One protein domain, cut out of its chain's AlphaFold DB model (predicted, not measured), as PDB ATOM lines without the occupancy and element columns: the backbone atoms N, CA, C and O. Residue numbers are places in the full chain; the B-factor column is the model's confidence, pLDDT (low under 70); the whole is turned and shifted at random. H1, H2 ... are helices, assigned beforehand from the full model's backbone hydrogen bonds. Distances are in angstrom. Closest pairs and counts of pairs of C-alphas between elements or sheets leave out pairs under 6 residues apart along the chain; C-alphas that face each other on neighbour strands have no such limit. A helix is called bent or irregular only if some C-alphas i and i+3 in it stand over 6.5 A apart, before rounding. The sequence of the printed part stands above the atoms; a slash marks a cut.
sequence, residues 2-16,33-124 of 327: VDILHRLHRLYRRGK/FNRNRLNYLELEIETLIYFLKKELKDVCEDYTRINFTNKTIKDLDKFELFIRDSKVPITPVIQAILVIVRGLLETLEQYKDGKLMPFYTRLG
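This is residues 2 to 16 and 33 to 124 of the 327 residues of the protein "J domain-containing protein" of Cryptosporidium andersoni (UniProt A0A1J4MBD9). Two long helices, H2 and H5, pack side by side and run opposite ways, and H4 folds back beside H5 as a helical hairpin whose two helices open as a V toward their link. H3 is a short turn at the end of H2, H1 is set off to one side near H5, and the tail of residues 113 to 124 turns back after H5. The printed part has 107 residues with five named helices, H1 to H5 in order along the chain, and no named strand: the class is all helix. It is compact, with a radius of gyration of the C-alphas of 14.2 A, and spans 41 by 29 by 23 A.

H1 is residues 2 to 15, 20.7 A long, beginning at C-alpha 2 (353.290, 343.201, 241.160). H2, residues 35 to 57, measures 32.9 A. H3, residues 61 to 65, is irregular: C-alphas 61 and 64 are 7.6 A apart. H4 is residues 73 to 85, 18.4 A. H5, residues 92 to 112, measures 30.4 A and ends at C-alpha 112 (344.659, 312.015, 243.957).

H1 touches no helix but is near H5. H2 touches H5 at a shallow tilt of 27 degrees, opposite ways; their closest C-alphas, Ile 45 and Val 101, are 6.1 A apart. H2 and H3 only just touch, only at the corner, with 3 pairs of C-alphas within 8 A; the closest are those of Lys 57 and Tyr 63, 6.4 A. H4, with residues 73 to 76 alone, touches residues 98 to 106 of H5 at a shallow tilt of 22 degrees, opposite ways; the closest C-alphas are those of Ile 73 and Leu 105, 6.1 A. H2 and H4 are apart. In H2, H4 and H5 every O i to N i+4 pair is within hydrogen-bond range; H1 has 8 of 10, and H3 0 of 1, with 1 of 2 O i to N i+3 pairs.

The C-alphas of Phe 33 and Lys 87, the two farthest apart, are 42.7 A apart. Residues 17 to 32 are not printed, and C-alphas 16 and 33 are 22.7 A apart across this cut. Of the links that are printed whole, H2 to H3 is tight and the other two are short. Mean pLDDT of the printed part is 82.5; residues 2 to 16, 33 to 34 and 116 to 124 are under 70.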
ATOM      1  N   VAL A   2     354.479 342.687 240.435       51.34
ATOM      2  CA  VAL A   2     353.290 343.201 241.160       51.34
ATOM      3  C   VAL A   2     352.018 342.384 240.884       51.34
ATOM      4  O   VAL A   2     351.295 342.070 241.824       51.34
ATOM      5  N   ASP A   3     351.802 341.948 239.639       68.19
ATOM      6  CA  ASP A   3     350.672 341.068 239.293       68.19
ATOM      7  C   ASP A   3     350.770 339.679 239.919       68.19
ATOM      8  O   ASP A   3     349.752 339.095 240.269       68.19
ATOM      9  N   ILE A   4     351.987 339.152 240.091       64.19
ATOM     10  CA  ILE A   4     352.218 337.831 240.689       64.19
ATOM     11  C   ILE A   4     351.877 337.897 242.171       64.19
ATOM     12  O   ILE A   4     351.126 337.067 242.654       64.19
ATOM     13  N   LEU A   5     352.352 338.928 242.868       63.62
ATOM     14  CA  LEU A   5     352.071 339.128 244.289       63.62
ATOM     15  C   LEU A   5     350.582 339.395 244.544       63.62
ATOM     16  O   LEU A   5     350.018 338.833 245.477       63.62
ATOM     17  N   HIS A   6     349.908 340.144 243.664       64.75
ATOM     18  CA  HIS A   6     348.448 340.260 243.704       64.75
ATOM     19  C   HIS A   6     347.746 338.931 243.430       64.75
ATOM     20  O   HIS A   6     346.753 338.636 244.091       64.75
ATOM     21  N   ARG A   7     348.241 338.115 242.489       62.47
ATOM     22  CA  ARG A   7     347.701 336.771 242.234       62.47
ATOM     23  C   ARG A   7     347.867 335.879 243.458       62.47
ATOM     24  O   ARG A   7     346.869 335.334 243.906       62.47
ATOM     25  N   LEU A   8     349.064 335.822 244.042       62.22
ATOM     26  CA  LEU A   8     349.363 335.081 245.268       62.22
ATOM     27  C   LEU A   8     348.464 335.533 246.427       62.22
ATOM     28  O   LEU A   8     347.851 334.712 247.099       62.22
ATOM     29  N   HIS A   9     348.284 336.843 246.602       63.00
ATOM     30  CA  HIS A   9     347.386 337.392 247.616       63.00
ATOM     31  C   HIS A   9     345.904 337.060 247.342       63.00
ATOM     32  O   HIS A   9     345.137 336.805 248.269       63.00
ATOM     33  N   ARG A  10     345.474 337.044 246.074       62.03
ATOM     34  CA  ARG A  10     344.096 336.704 245.673       62.03
ATOM     35  C   ARG A  10     343.793 335.221 245.872       62.03
ATOM     36  O   ARG A  10     342.681 334.890 246.275       62.03
ATOM     37  N   LEU A  11     344.772 334.362 245.607       55.16
ATOM     38  CA  LEU A  11     344.724 332.927 245.881       55.16
ATOM     39  C   LEU A  11     344.625 332.682 247.390       55.16
ATOM     40  O   LEU A  11     343.721 331.988 247.842       55.16
ATOM     41  N   TYR A  12     345.438 333.388 248.175       57.41
ATOM     42  CA  TYR A  12     345.427 333.304 249.633       57.41
ATOM     43  C   TYR A  12     344.119 333.802 250.277       57.41
ATOM     44  O   TYR A  12     343.584 333.166 251.183       57.41
ATOM     45  N   ARG A  13     343.535 334.909 249.790       54.97
ATOM     46  CA  ARG A  13     342.278 335.456 250.348       54.97
ATOM     47  C   ARG A  13     341.100 334.478 250.231       54.97
ATOM     48  O   ARG A  13     340.173 334.572 251.030       54.97
ATOM     49  N   ARG A  14     341.137 333.537 249.279       50.19
ATOM     50  CA  ARG A  14     340.102 332.500 249.127       50.19
ATOM     51  C   ARG A  14     340.119 331.465 250.257       50.19
ATOM     52  O   ARG A  14     339.052 330.973 250.593       50.19
ATOM     53  N   GLY A  15     341.269 331.198 250.880       45.53
ATOM     54  CA  GLY A  15     341.382 330.259 252.007       45.53
ATOM     55  C   GLY A  15     340.797 330.780 253.327       45.53
ATOM     56  O   GLY A  15     340.535 330.003 254.231       45.53
ATOM     57  N   LYS A  16     340.540 332.091 253.455       47.78
ATOM     58  CA  LYS A  16     340.023 332.692 254.703       47.78
ATOM     59  C   LYS A  16     338.497 332.597 254.858       47.78
ATOM     60  O   LYS A  16     337.964 332.997 255.890       47.78
ATOM     61  N   PHE A  33     333.436 315.092 241.355       55.94
ATOM     62  CA  PHE A  33     334.789 315.412 240.946       55.94
ATOM     63  C   PHE A  33     334.713 316.525 239.913       55.94
ATOM     64  O   PHE A  33     334.463 316.291 238.728       55.94
ATOM     65  N   ASN A  34     334.914 317.765 240.349       68.94
ATOM     66  CA  ASN A  34     334.933 318.868 239.418       68.94
ATOM     67  C   ASN A  34     336.298 318.847 238.736       68.94
ATOM     68  O   ASN A  34     337.241 319.498 239.178       68.94
ATOM     69  N   ARG A  35     336.400 318.065 237.656       77.19
ATOM     70  CA  ARG A  35     337.596 317.926 236.815       77.19
ATOM     71  C   ARG A  35     338.188 319.285 236.431       77.19
ATOM     72  O   ARG A  35     339.400 319.421 236.337       77.19
ATOM     73  N   ASN A  36     337.346 320.313 236.312       81.19
ATOM     74  CA  ASN A  36     337.801 321.673 236.045       81.19
ATOM     75  C   ASN A  36     338.643 322.240 237.197       81.19
ATOM     76  O   ASN A  36     339.639 322.900 236.934       81.19
ATOM     77  N   ARG A  37     338.290 321.976 238.463       80.38
ATOM     78  CA  ARG A  37     339.070 322.442 239.625       80.38
ATOM     79  C   ARG A  37     340.458 321.814 239.675       80.38
ATOM     80  O   ARG A  37     341.416 322.537 239.921       80.38
ATOM     81  N   LEU A  38     340.560 320.517 239.388       86.50
ATOM     82  CA  LEU A  38     341.852 319.837 239.288       86.50
ATOM     83  C   LEU A  38     342.714 320.463 238.184       86.50
ATOM     84  O   LEU A  38     343.853 320.837 238.437       86.50
ATOM     85  N   ASN A  39     342.135 320.677 237.000       87.44
ATOM     86  CA  ASN A  39     342.837 321.322 235.890       87.44
ATOM     87  C   ASN A  39     343.311 322.743 236.253       87.44
ATOM     88  O   ASN A  39     344.405 323.145 235.862       87.44
ATOM     89  N   TYR A  40     342.514 323.513 237.004       87.81
ATOM     90  CA  TYR A  40     342.927 324.839 237.478       87.81
ATOM     91  C   TYR A  40     344.090 324.765 238.472       87.81
ATOM     92  O   TYR A  40     345.015 325.565 238.355       87.81
ATOM     93  N   LEU A  41     344.067 323.808 239.405       89.38
ATOM     94  CA  LEU A  41     345.158 323.584 240.356       89.38
ATOM     95  C   LEU A  41     346.457 323.205 239.628       89.38
ATOM     96  O   LEU A  41     347.511 323.775 239.898       89.38
ATOM     97  N   GLU A  42     346.378 322.285 238.666       91.81
ATOM     98  CA  GLU A  42     347.528 321.877 237.856       91.81
ATOM     99  C   GLU A  42     348.108 323.044 237.048       91.81
ATOM    100  O   GLU A  42     349.326 323.232 237.029       91.81
ATOM    101  N   LEU A  43     347.249 323.862 236.429       92.12
ATOM    102  CA  LEU A  43     347.656 325.059 235.690       92.12
ATOM    103  C   LEU A  43     348.316 326.102 236.606       92.12
ATOM    104  O   LEU A  43     349.251 326.802 236.207       92.12
ATOM    105  N   GLU A  44     347.834 326.232 237.839       90.69
ATOM    106  CA  GLU A  44     348.394 327.150 238.827       90.69
ATOM    107  C   GLU A  44     349.793 326.711 239.272       90.69
ATOM    108  O   GLU A  44     350.722 327.523 239.260       90.69
ATOM    109  N   ILE A  45     349.967 325.418 239.556       94.00
ATOM    110  CA  ILE A  45     351.270 324.808 239.852       94.00
ATOM    111  C   ILE A  45     352.235 325.022 238.680       94.00
ATOM    112  O   ILE A  45     353.355 325.489 238.887       94.00
ATOM    113  N   GLU A  46     351.805 324.755 237.443       94.00
ATOM    114  CA  GLU A  46     352.613 325.005 236.239       94.00
ATOM    115  C   GLU A  46     353.057 326.461 236.133       94.00
ATOM    116  O   GLU A  46     354.224 326.751 235.857       94.00
ATOM    117  N   THR A  47     352.128 327.383 236.375       93.12
ATOM    118  CA  THR A  47     352.387 328.818 236.292       93.12
ATOM    119  C   THR A  47     353.421 329.249 237.335       93.12
ATOM    120  O   THR A  47     354.331 330.018 237.021       93.12
ATOM    121  N   LEU A  48     353.321 328.748 238.568       93.50
ATOM    122  CA  LEU A  48     354.274 329.062 239.632       93.50
ATOM    123  C   LEU A  48     355.650 328.435 239.388       93.50
ATOM    124  O   LEU A  48     356.655 329.120 239.563       93.50
ATOM    125  N   ILE A  49     355.711 327.192 238.902       94.12
ATOM    126  CA  ILE A  49     356.969 326.546 238.491       94.12
ATOM    127  C   ILE A  49     357.626 327.328 237.348       94.12
ATOM    128  O   ILE A  49     358.841 327.522 237.345       94.12
ATOM    129  N   TYR A  50     356.845 327.819 236.384       93.62
ATOM    130  CA  TYR A  50     357.362 328.675 235.318       93.62
ATOM    131  C   TYR A  50     357.987 329.961 235.876       93.62
ATOM    132  O   TYR A  50     359.091 330.335 235.475       93.62
ATOM    133  N   PHE A  51     357.323 330.620 236.832       92.12
ATOM    134  CA  PHE A  51     357.884 331.802 237.488       92.12
ATOM    135  C   PHE A  51     359.147 331.486 238.285       92.12
ATOM    136  O   PHE A  51     360.112 332.237 238.197       92.12
ATOM    137  N   LEU A  52     359.171 330.362 238.994       92.88
ATOM    138  CA  LEU A  52     360.339 329.896 239.729       92.88
ATOM    139  C   LEU A  52     361.541 329.679 238.799       92.88
ATOM    140  O   LEU A  52     362.624 330.196 239.056       92.88
ATOM    141  N   LYS A  53     361.331 328.996 237.663       92.12
ATOM    142  CA  LYS A  53     362.353 328.823 236.619       92.12
ATOM    143  C   LYS A  53     362.834 330.159 236.062       92.12
ATOM    144  O   LYS A  53     364.019 330.318 235.797       92.12
ATOM    145  N   LYS A  54     361.920 331.113 235.872       92.75
ATOM    146  CA  LYS A  54     362.252 332.446 235.367       92.75
ATOM    147  C   LYS A  54     363.120 333.230 236.351       92.75
ATOM    148  O   LYS A  54     364.117 333.790 235.924       92.75
ATOM    149  N   GLU A  55     362.760 333.261 237.632       91.56
ATOM    150  CA  GLU A  55     363.551 333.964 238.650       91.56
ATOM    151  C   GLU A  55     364.916 333.293 238.859       91.56
ATOM    152  O   GLU A  55     365.896 333.978 239.117       91.56
ATOM    153  N   LEU A  56     365.012 331.969 238.694       90.75
ATOM    154  CA  LEU A  56     366.296 331.271 238.761       90.75
ATOM    155  C   LEU A  56     367.187 331.466 237.545       90.75
ATOM    156  O   LEU A  56     368.403 331.452 237.706       90.75
ATOM    157  N   LYS A  57     366.611 331.642 236.354       92.50
ATOM    158  CA  LYS A  57     367.382 331.885 235.130       92.50
ATOM    159  C   LYS A  57     368.346 333.062 235.292       92.50
ATOM    160  O   LYS A  57     369.434 333.038 234.731       92.50
ATOM    161  N   ASP A  58     367.944 334.063 236.069       88.56
ATOM    162  CA  ASP A  58     368.739 335.266 236.304       88.56
ATOM    163  C   ASP A  58     369.830 335.067 237.378       88.56
ATOM    164  O   ASP A  58     370.706 335.917 237.518       88.56
ATOM    165  N   VAL A  59     369.791 333.968 238.145       90.00
ATOM    166  CA  VAL A  59     370.681 333.731 239.301       90.00
ATOM    167  C   VAL A  59     371.578 332.497 239.124       90.00
ATOM    168  O   VAL A  59     372.658 332.441 239.703       90.00
ATOM    169  N   CYS A  60     371.163 331.502 238.336       90.88
ATOM    170  CA  CYS A  60     371.870 330.233 238.173       90.88
ATOM    171  C   CYS A  60     371.892 329.810 236.700       90.88
ATOM    172  O   CYS A  60     370.836 329.600 236.113       90.88
ATOM    173  N   GLU A  61     373.079 329.634 236.111       87.75
ATOM    174  CA  GLU A  61     373.234 329.218 234.705       87.75
ATOM    175  C   GLU A  61     372.833 327.745 234.474       87.75
ATOM    176  O   GLU A  61     372.265 327.401 233.437       87.75
ATOM    177  N   ASP A  62     373.029 326.884 235.477       88.19
ATOM    178  CA  ASP A  62     372.754 325.439 235.418       88.19
ATOM    179  C   ASP A  62     371.278 325.062 235.670       88.19
ATOM    180  O   ASP A  62     370.931 323.879 235.747       88.19
ATOM    181  N   TYR A  63     370.365 326.037 235.755       86.69
ATOM    182  CA  TYR A  63     368.947 325.794 236.063       86.69
ATOM    183  C   TYR A  63     368.233 324.867 235.055       86.69
ATOM    184  O   TYR A  63     367.188 324.292 235.365       86.69
ATOM    185  N   THR A  64     368.786 324.705 233.850       87.12
ATOM    186  CA  THR A  64     368.256 323.827 232.791       87.12
ATOM    187  C   THR A  64     368.300 322.344 233.158       87.12
ATOM    188  O   THR A  64     367.492 321.573 232.639       87.12
ATOM    189  N   ARG A  65     369.179 321.941 234.088       85.94
ATOM    190  CA  ARG A  65     369.270 320.555 234.583       85.94
ATOM    191  C   ARG A  65     368.061 320.147 235.424       85.94
ATOM    192  O   ARG A  65     367.810 318.960 235.616       85.94
ATOM    193  N   ILE A  66     367.297 321.119 235.915       83.50
ATOM    194  CA  ILE A  66     366.138 320.880 236.767       83.50
ATOM    195  C   ILE A  66     364.906 320.699 235.885       83.50
ATOM    196  O   ILE A  66     364.318 321.659 235.369       83.50
ATOM    197  N   ASN A  67     364.461 319.453 235.770       86.62
ATOM    198  CA  ASN A  67     363.246 319.131 235.045       86.62
ATOM    199  C   ASN A  67     362.104 318.768 236.003       86.62
ATOM    200  O   ASN A  67     362.106 317.713 236.627       86.62
ATOM    201  N   PHE A  68     361.104 319.644 236.096       86.75
ATOM    202  CA  PHE A  68     359.859 319.411 236.837       86.75
ATOM    203  C   PHE A  68     358.852 318.619 235.988       86.75
ATOM    204  O   PHE A  68     357.734 319.079 235.760       86.75
ATOM    205  N   THR A  69     359.247 317.463 235.448       84.06
ATOM    206  CA  THR A  69     358.396 316.716 234.501       84.06
ATOM    207  C   THR A  69     357.128 316.199 235.159       84.06
ATOM    208  O   THR A  69     356.046 316.313 234.589       84.06
ATOM    209  N   ASN A  70     357.254 315.657 236.370       87.75
ATOM    210  CA  ASN A  70     356.162 314.932 237.009       87.75
ATOM    211  C   ASN A  70     355.359 315.816 237.965       87.75
ATOM    212  O   ASN A  70     354.309 315.383 238.434       87.75
ATOM    213  N   LYS A  71     355.838 317.044 238.233       92.44
ATOM    214  CA  LYS A  71     355.245 317.991 239.190       92.44
ATOM    215  C   LYS A  71     354.917 317.267 240.496       92.44
ATOM    216  O   LYS A  71     353.774 317.252 240.938       92.44
ATOM    217  N   THR A  72     355.906 316.576 241.052       94.81
ATOM    218  CA  THR A  72     355.766 315.855 242.322       94.81
ATOM    219  C   THR A  72     356.496 316.592 243.433       94.81
ATOM    220  O   THR A  72     357.434 317.346 243.167       94.81
ATOM    221  N   ILE A  73     356.114 316.339 244.688       95.00
ATOM    222  CA  ILE A  73     356.842 316.862 245.856       95.00
ATOM    223  C   ILE A  73     358.313 316.430 245.803       95.00
ATOM    224  O   ILE A  73     359.198 317.246 246.021       95.00
ATOM    225  N   LYS A  74     358.589 315.191 245.375       94.94
ATOM    226  CA  LYS A  74     359.956 314.670 245.209       94.94
ATOM    227  C   LYS A  74     360.798 315.484 244.222       94.94
ATOM    228  O   LYS A  74     362.006 315.605 244.410       94.94
ATOM    229  N   ASP A  75     360.191 316.020 243.162       93.31
ATOM    230  CA  ASP A  75     360.899 316.889 242.215       93.31
ATOM    231  C   ASP A  75     361.214 318.248 242.850       93.31
ATOM    232  O   ASP A  75     362.295 318.794 242.626       93.31
ATOM    233  N   LEU A  76     360.301 318.767 243.680       94.56
ATOM    234  CA  LEU A  76     360.521 319.986 244.456       94.56
ATOM    235  C   LEU A  76     361.612 319.794 245.524       94.56
ATOM    236  O   LEU A  76     362.469 320.658 245.660       94.56
ATOM    237  N   ASP A  77     361.651 318.650 246.211       94.88
ATOM    238  CA  ASP A  77     362.697 318.324 247.190       94.88
ATOM    239  C   ASP A  77     364.083 318.254 246.534       94.88
ATOM    240  O   ASP A  77     365.045 318.848 247.022       94.88
ATOM    241  N   LYS A  78     364.192 317.573 245.381       93.75
ATOM    242  CA  LYS A  78     365.434 317.534 244.585       93.75
ATOM    243  C   LYS A  78     365.878 318.930 244.162       93.75
ATOM    244  O   LYS A  78     367.071 319.219 244.122       93.75
ATOM    245  N   PHE A  79     364.920 319.787 243.836       92.19
ATOM    246  CA  PHE A  79     365.182 321.163 243.458       92.19
ATOM    247  C   PHE A  79     365.647 322.027 244.635       92.19
ATOM    248  O   PHE A  79     366.609 322.779 244.493       92.19
ATOM    249  N   GLU A  80     365.015 321.909 245.801       93.25
ATOM    250  CA  GLU A  80     365.467 322.585 247.019       93.25
ATOM    251  C   GLU A  80     366.886 322.144 247.404       93.25
ATOM    252  O   GLU A  80     367.713 322.986 247.760       93.25
ATOM    253  N   LEU A  81     367.190 320.847 247.275       94.25
ATOM    254  CA  LEU A  81     368.534 320.309 247.483       94.25
ATOM    255  C   LEU A  81     369.539 320.940 246.508       94.25
ATOM    256  O   LEU A  81     370.565 321.459 246.934       94.25
ATOM    257  N   PHE A  82     369.195 320.999 245.217       92.94
ATOM    258  CA  PHE A  82     370.029 321.638 244.198       92.94
ATOM    259  C   PHE A  82     370.318 323.112 244.516       92.94
ATOM    260  O   PHE A  82     371.454 323.563 244.367       92.94
ATOM    261  N   ILE A  83     369.315 323.873 244.968       92.12
ATOM    262  CA  ILE A  83     369.500 325.278 245.359       92.12
ATOM    263  C   ILE A  83     370.475 325.389 246.538       92.12
ATOM    264  O   ILE A  83     371.354 326.256 246.516       92.12
ATOM    265  N   ARG A  84     370.339 324.515 247.547       92.00
ATOM    266  CA  ARG A  84     371.242 324.481 248.709       92.00
ATOM    267  C   ARG A  84     372.679 324.169 248.292       92.00
ATOM    268  O   ARG A  84     373.590 324.884 248.705       92.00
ATOM    269  N   ASP A  85     372.869 323.169 247.436       94.25
ATOM    270  CA  ASP A  85     374.193 322.733 246.978       94.25
ATOM    271  C   ASP A  85     374.868 323.777 246.079       94.25
ATOM    272  O   ASP A  85     376.077 324.001 246.165       94.25
ATOM    273  N   SER A  86     374.081 324.483 245.264       90.94
ATOM    274  CA  SER A  86     374.578 325.507 244.336       90.94
ATOM    275  C   SER A  86     374.998 326.810 245.027       90.94
ATOM    276  O   SER A  86     375.477 327.723 244.357       90.94
ATOM    277  N   LYS A  87     374.803 326.935 246.353       91.69
ATOM    278  CA  LYS A  87     375.052 328.162 247.140       91.69
ATOM    279  C   LYS A  87     374.385 329.413 246.547       91.69
ATOM    280  O   LYS A  87     374.852 330.534 246.746       91.69
ATOM    281  N   VAL A  88     373.290 329.222 245.814       89.69
ATOM    282  CA  VAL A  88     372.546 330.305 245.174       89.69
ATOM    283  C   VAL A  88     371.835 331.110 246.266       89.69
ATOM    284  O   VAL A  88     371.129 330.517 247.084       89.69
ATOM    285  N   PRO A  89     371.982 332.448 246.311       91.31
ATOM    286  CA  PRO A  89     371.284 333.256 247.301       91.31
ATOM    287  C   PRO A  89     369.772 333.158 247.072       91.31
ATOM    288  O   PRO A  89     369.238 333.649 246.074       91.31
ATOM    289  N   ILE A  90     369.070 332.521 248.011       92.94
ATOM    290  CA  ILE A  90     367.619 332.365 247.944       92.94
ATOM    291  C   ILE A  90     366.983 333.721 248.225       92.94
ATOM    292  O   ILE A  90     366.968 334.208 249.356       92.94
ATOM    293  N   THR A  91     366.441 334.345 247.182       92.25
ATOM    294  CA  THR A  91     365.651 335.557 247.378       92.25
ATOM    295  C   THR A  91     364.367 335.210 248.143       92.25
ATOM    296  O   THR A  91     363.799 334.133 247.937       92.25
ATOM    297  N   PRO A  92     363.829 336.122 248.971       89.06
ATOM    298  CA  PRO A  92     362.570 335.876 249.679       89.06
ATOM    299  C   PRO A  92     361.396 335.526 248.750       89.06
ATOM    300  O   PRO A  92     360.469 334.828 249.146       89.06
ATOM    301  N   VAL A  93     361.446 335.990 247.495       87.50
ATOM    302  CA  VAL A  93     360.449 335.670 246.465       87.50
ATOM    303  C   VAL A  93     360.536 334.201 246.051       87.50
ATOM    304  O   VAL A  93     359.505 333.541 245.975       87.50
ATOM    305  N   ILE A  94     361.745 333.681 245.821       91.94
ATOM    306  CA  ILE A  94     361.962 332.263 245.500       91.94
ATOM    307  C   ILE A  94     361.478 331.392 246.661       91.94
ATOM    308  O   ILE A  94     360.722 330.451 246.432       91.94
ATOM    309  N   GLN A  95     361.832 331.753 247.900       92.75
ATOM    310  CA  GLN A  95     361.379 331.034 249.093       92.75
ATOM    311  C   GLN A  95     359.848 331.009 249.188       92.75
ATOM    312  O   GLN A  95     359.258 329.953 249.387       92.75
ATOM    313  N   ALA A  96     359.189 332.151 248.994       88.44
ATOM    314  CA  ALA A  96     357.733 332.231 249.013       88.44
ATOM    315  C   ALA A  96     357.080 331.355 247.931       88.44
ATOM    316  O   ALA A  96     356.117 330.646 248.211       88.44
ATOM    317  N   ILE A  97     357.608 331.376 246.701       91.50
ATOM    318  CA  ILE A  97     357.091 330.536 245.613       91.50
ATOM    319  C   ILE A  97     357.270 329.052 245.952       91.50
ATOM    320  O   ILE A  97     356.339 328.282 245.733       91.50
ATOM    321  N   LEU A  98     358.413 328.657 246.522       93.69
ATOM    322  CA  LEU A  98     358.678 327.281 246.950       93.69
ATOM    323  C   LEU A  98     357.640 326.775 247.956       93.69
ATOM    324  O   LEU A  98     357.051 325.719 247.729       93.69
ATOM    325  N   VAL A  99     357.361 327.543 249.015       91.31
ATOM    326  CA  VAL A  99     356.371 327.145 250.033       91.31
ATOM    327  C   VAL A  99     354.975 327.005 249.416       91.31
ATOM    328  O   VAL A  99     354.276 326.026 249.672       91.31
ATOM    329  N   ILE A 100     354.578 327.942 248.549       89.56
ATOM    330  CA  ILE A 100     353.262 327.902 247.897       89.56
ATOM    331  C   ILE A 100     353.151 326.691 246.970       89.56
ATOM    332  O   ILE A 100     352.163 325.963 247.029       89.56
ATOM    333  N   VAL A 101     354.164 326.442 246.137       93.81
ATOM    334  CA  VAL A 101     354.182 325.280 245.239       93.81
ATOM    335  C   VAL A 101     354.137 323.979 246.038       93.81
ATOM    336  O   VAL A 101     353.374 323.091 245.667       93.81
ATOM    337  N   ARG A 102     354.877 323.873 247.151       94.62
ATOM    338  CA  ARG A 102     354.822 322.707 248.047       94.62
ATOM    339  C   ARG A 102     353.400 322.458 248.549       94.62
ATOM    340  O   ARG A 102     352.879 321.365 248.352       94.62
ATOM    341  N   GLY A 103     352.744 323.478 249.101       90.19
ATOM    342  CA  GLY A 103     351.377 323.348 249.612       90.19
ATOM    343  C   GLY A 103     350.352 322.956 248.538       90.19
ATOM    344  O   GLY A 103     349.472 322.125 248.780       90.19
ATOM    345  N   LEU A 104     350.484 323.494 247.319       91.56
ATOM    346  CA  LEU A 104     349.631 323.110 246.188       91.56
ATOM    347  C   LEU A 104     349.883 321.667 245.731       91.56
ATOM    348  O   LEU A 104     348.930 320.968 245.390       91.56
ATOM    349  N   LEU A 105     351.138 321.212 245.738       93.81
ATOM    350  CA  LEU A 105     351.502 319.836 245.400       93.81
ATOM    351  C   LEU A 105     350.989 318.832 246.437       93.81
ATOM    352  O   LEU A 105     350.448 317.801 246.048       93.81
ATOM    353  N   GLU A 106     351.079 319.151 247.727       92.06
ATOM    354  CA  GLU A 106     350.479 318.350 248.806       92.06
ATOM    355  C   GLU A 106     348.960 318.252 248.647       92.06
ATOM    356  O   GLU A 106     348.384 317.170 248.752       92.06
ATOM    357  N   THR A 107     348.310 319.371 248.318       88.62
ATOM    358  CA  THR A 107     346.866 319.402 248.049       88.62
ATOM    359  C   THR A 107     346.516 318.535 246.835       88.62
ATOM    360  O   THR A 107     345.529 317.801 246.859       88.62
ATOM    361  N   LEU A 108     347.332 318.590 245.777       90.81
ATOM    362  CA  LEU A 108     347.159 317.781 244.572       90.81
ATOM    363  C   LEU A 108     347.320 316.280 244.864       90.81
ATOM    364  O   LEU A 108     346.562 315.476 244.327       90.81
ATOM    365  N   GLU A 109     348.288 315.897 245.696       91.12
ATOM    366  CA  GLU A 109     348.529 314.504 246.086       91.12
ATOM    367  C   GLU A 109     347.398 313.964 246.969       91.12
ATOM    368  O   GLU A 109     346.812 312.934 246.645       91.12
ATOM    369  N   GLN A 110     346.981 314.721 247.990       86.81
ATOM    370  CA  GLN A 110     345.816 314.375 248.814       86.81
ATOM    371  C   GLN A 110     344.550 314.198 247.968       86.81
ATOM    372  O   GLN A 110     343.765 313.279 248.202       86.81
ATOM    373  N   TYR A 111     344.365 315.048 246.957       84.69
ATOM    374  CA  TYR A 111     343.232 314.946 246.047       84.69
ATOM    375  C   TYR A 111     343.285 313.682 245.174       84.69
ATOM    376  O   TYR A 111     342.253 313.054 244.941       84.69
ATOM    377  N   LYS A 112     344.475 313.274 244.707       85.56
ATOM    378  CA  LYS A 112     344.659 312.015 243.957       85.56
ATOM    379  C   LYS A 112     344.335 310.784 244.803       85.56
ATOM    380  O   LYS A 112     343.800 309.821 244.263       85.56
ATOM    381  N   ASP A 113     344.565 310.858 246.111       85.62
ATOM    382  CA  ASP A 113     344.195 309.813 247.074       85.62
ATOM    383  C   ASP A 113     342.686 309.782 247.396       85.62
ATOM    384  O   ASP A 113     342.244 309.002 248.238       85.62
ATOM    385  N   GLY A 114     341.877 310.645 246.766       80.44
ATOM    386  CA  GLY A 114     340.441 310.745 247.024       80.44
ATOM    387  C   GLY A 114     340.094 311.444 248.341       80.44
ATOM    388  O   GLY A 114     338.941 311.396 248.770       80.44
ATOM    389  N   LYS A 115     341.061 312.106 248.992       77.31
ATOM    390  CA  LYS A 115     340.783 312.928 250.174       77.31
ATOM    391  C   LYS A 115     340.131 314.242 249.748       77.31
ATOM    392  O   LYS A 115     340.412 314.791 248.681       77.31
ATOM    393  N   LEU A 116     339.250 314.747 250.610       68.56
ATOM    394  CA  LEU A 116     338.652 316.075 250.480       68.56
ATOM    395  C   LEU A 116     339.747 317.119 250.263       68.56
ATOM    396  O   LEU A 116     340.740 317.117 250.982       68.56
ATOM    397  N   MET A 117     339.547 318.010 249.293       65.31
ATOM    398  CA  MET A 117     340.472 319.103 249.015       65.31
ATOM    399  C   MET A 117     340.433 320.084 250.198       65.31
ATOM    400  O   MET A 117     339.426 320.788 250.336       65.31
ATOM    401  N   PRO A 118     341.470 320.172 251.056       59.62
ATOM    402  CA  PRO A 118     341.549 321.299 251.968       59.62
ATOM    403  C   PRO A 118     341.644 322.557 251.100       59.62
ATOM    404  O   PRO A 118     342.380 322.588 250.110       59.62
ATOM    405  N   PHE A 119     340.846 323.577 251.405       58.28
ATOM    406  CA  PHE A 119     340.872 324.840 250.672       58.28
ATOM    407  C   PHE A 119     342.198 325.565 250.933       58.28
ATOM    408  O   PHE A 119     342.238 326.476 251.744       58.28
ATOM    409  N   TYR A 120     343.246 325.172 250.206       53.44
ATOM    410  CA  TYR A 120     344.613 325.695 250.235       53.44
ATOM    411  C   TYR A 120     345.284 325.644 251.618       53.44
ATOM    412  O   TYR A 120     344.778 326.130 252.624       53.44
ATOM    413  N   THR A 121     346.480 325.063 251.668       50.94
ATOM    414  CA  THR A 121     347.314 324.992 252.871       50.94
ATOM    415  C   THR A 121     347.479 326.384 253.486       50.94
ATOM    416  O   THR A 121     347.893 327.341 252.823       50.94
ATOM    417  N   ARG A 122     347.119 326.510 254.766       52.91
ATOM    418  CA  ARG A 122     347.282 327.743 255.536       52.91
ATOM    419  C   ARG A 122     348.778 328.014 255.687       52.91
ATOM    420  O   ARG A 122     349.425 327.391 256.519       52.91
ATOM    421  N   LEU A 123     349.313 328.934 254.882       55.31
ATOM    422  CA  LEU A 123     350.654 329.484 255.102       55.31
ATOM    423  C   LEU A 123     350.745 330.017 256.535       55.31
ATOM    424  O   LEU A 123     349.817 330.691 257.008       55.31
ATOM    425  N   GLY A 124     351.850 329.715 257.211       63.41
ATOM    426  CA  GLY A 124     352.129 330.231 258.542       63.41
ATOM    427  C   GLY A 124     352.198 331.757 258.517       63.41
ATOM    428  O   GLY A 124     352.624 332.366 257.535       63.41
TER     429      GLY A 124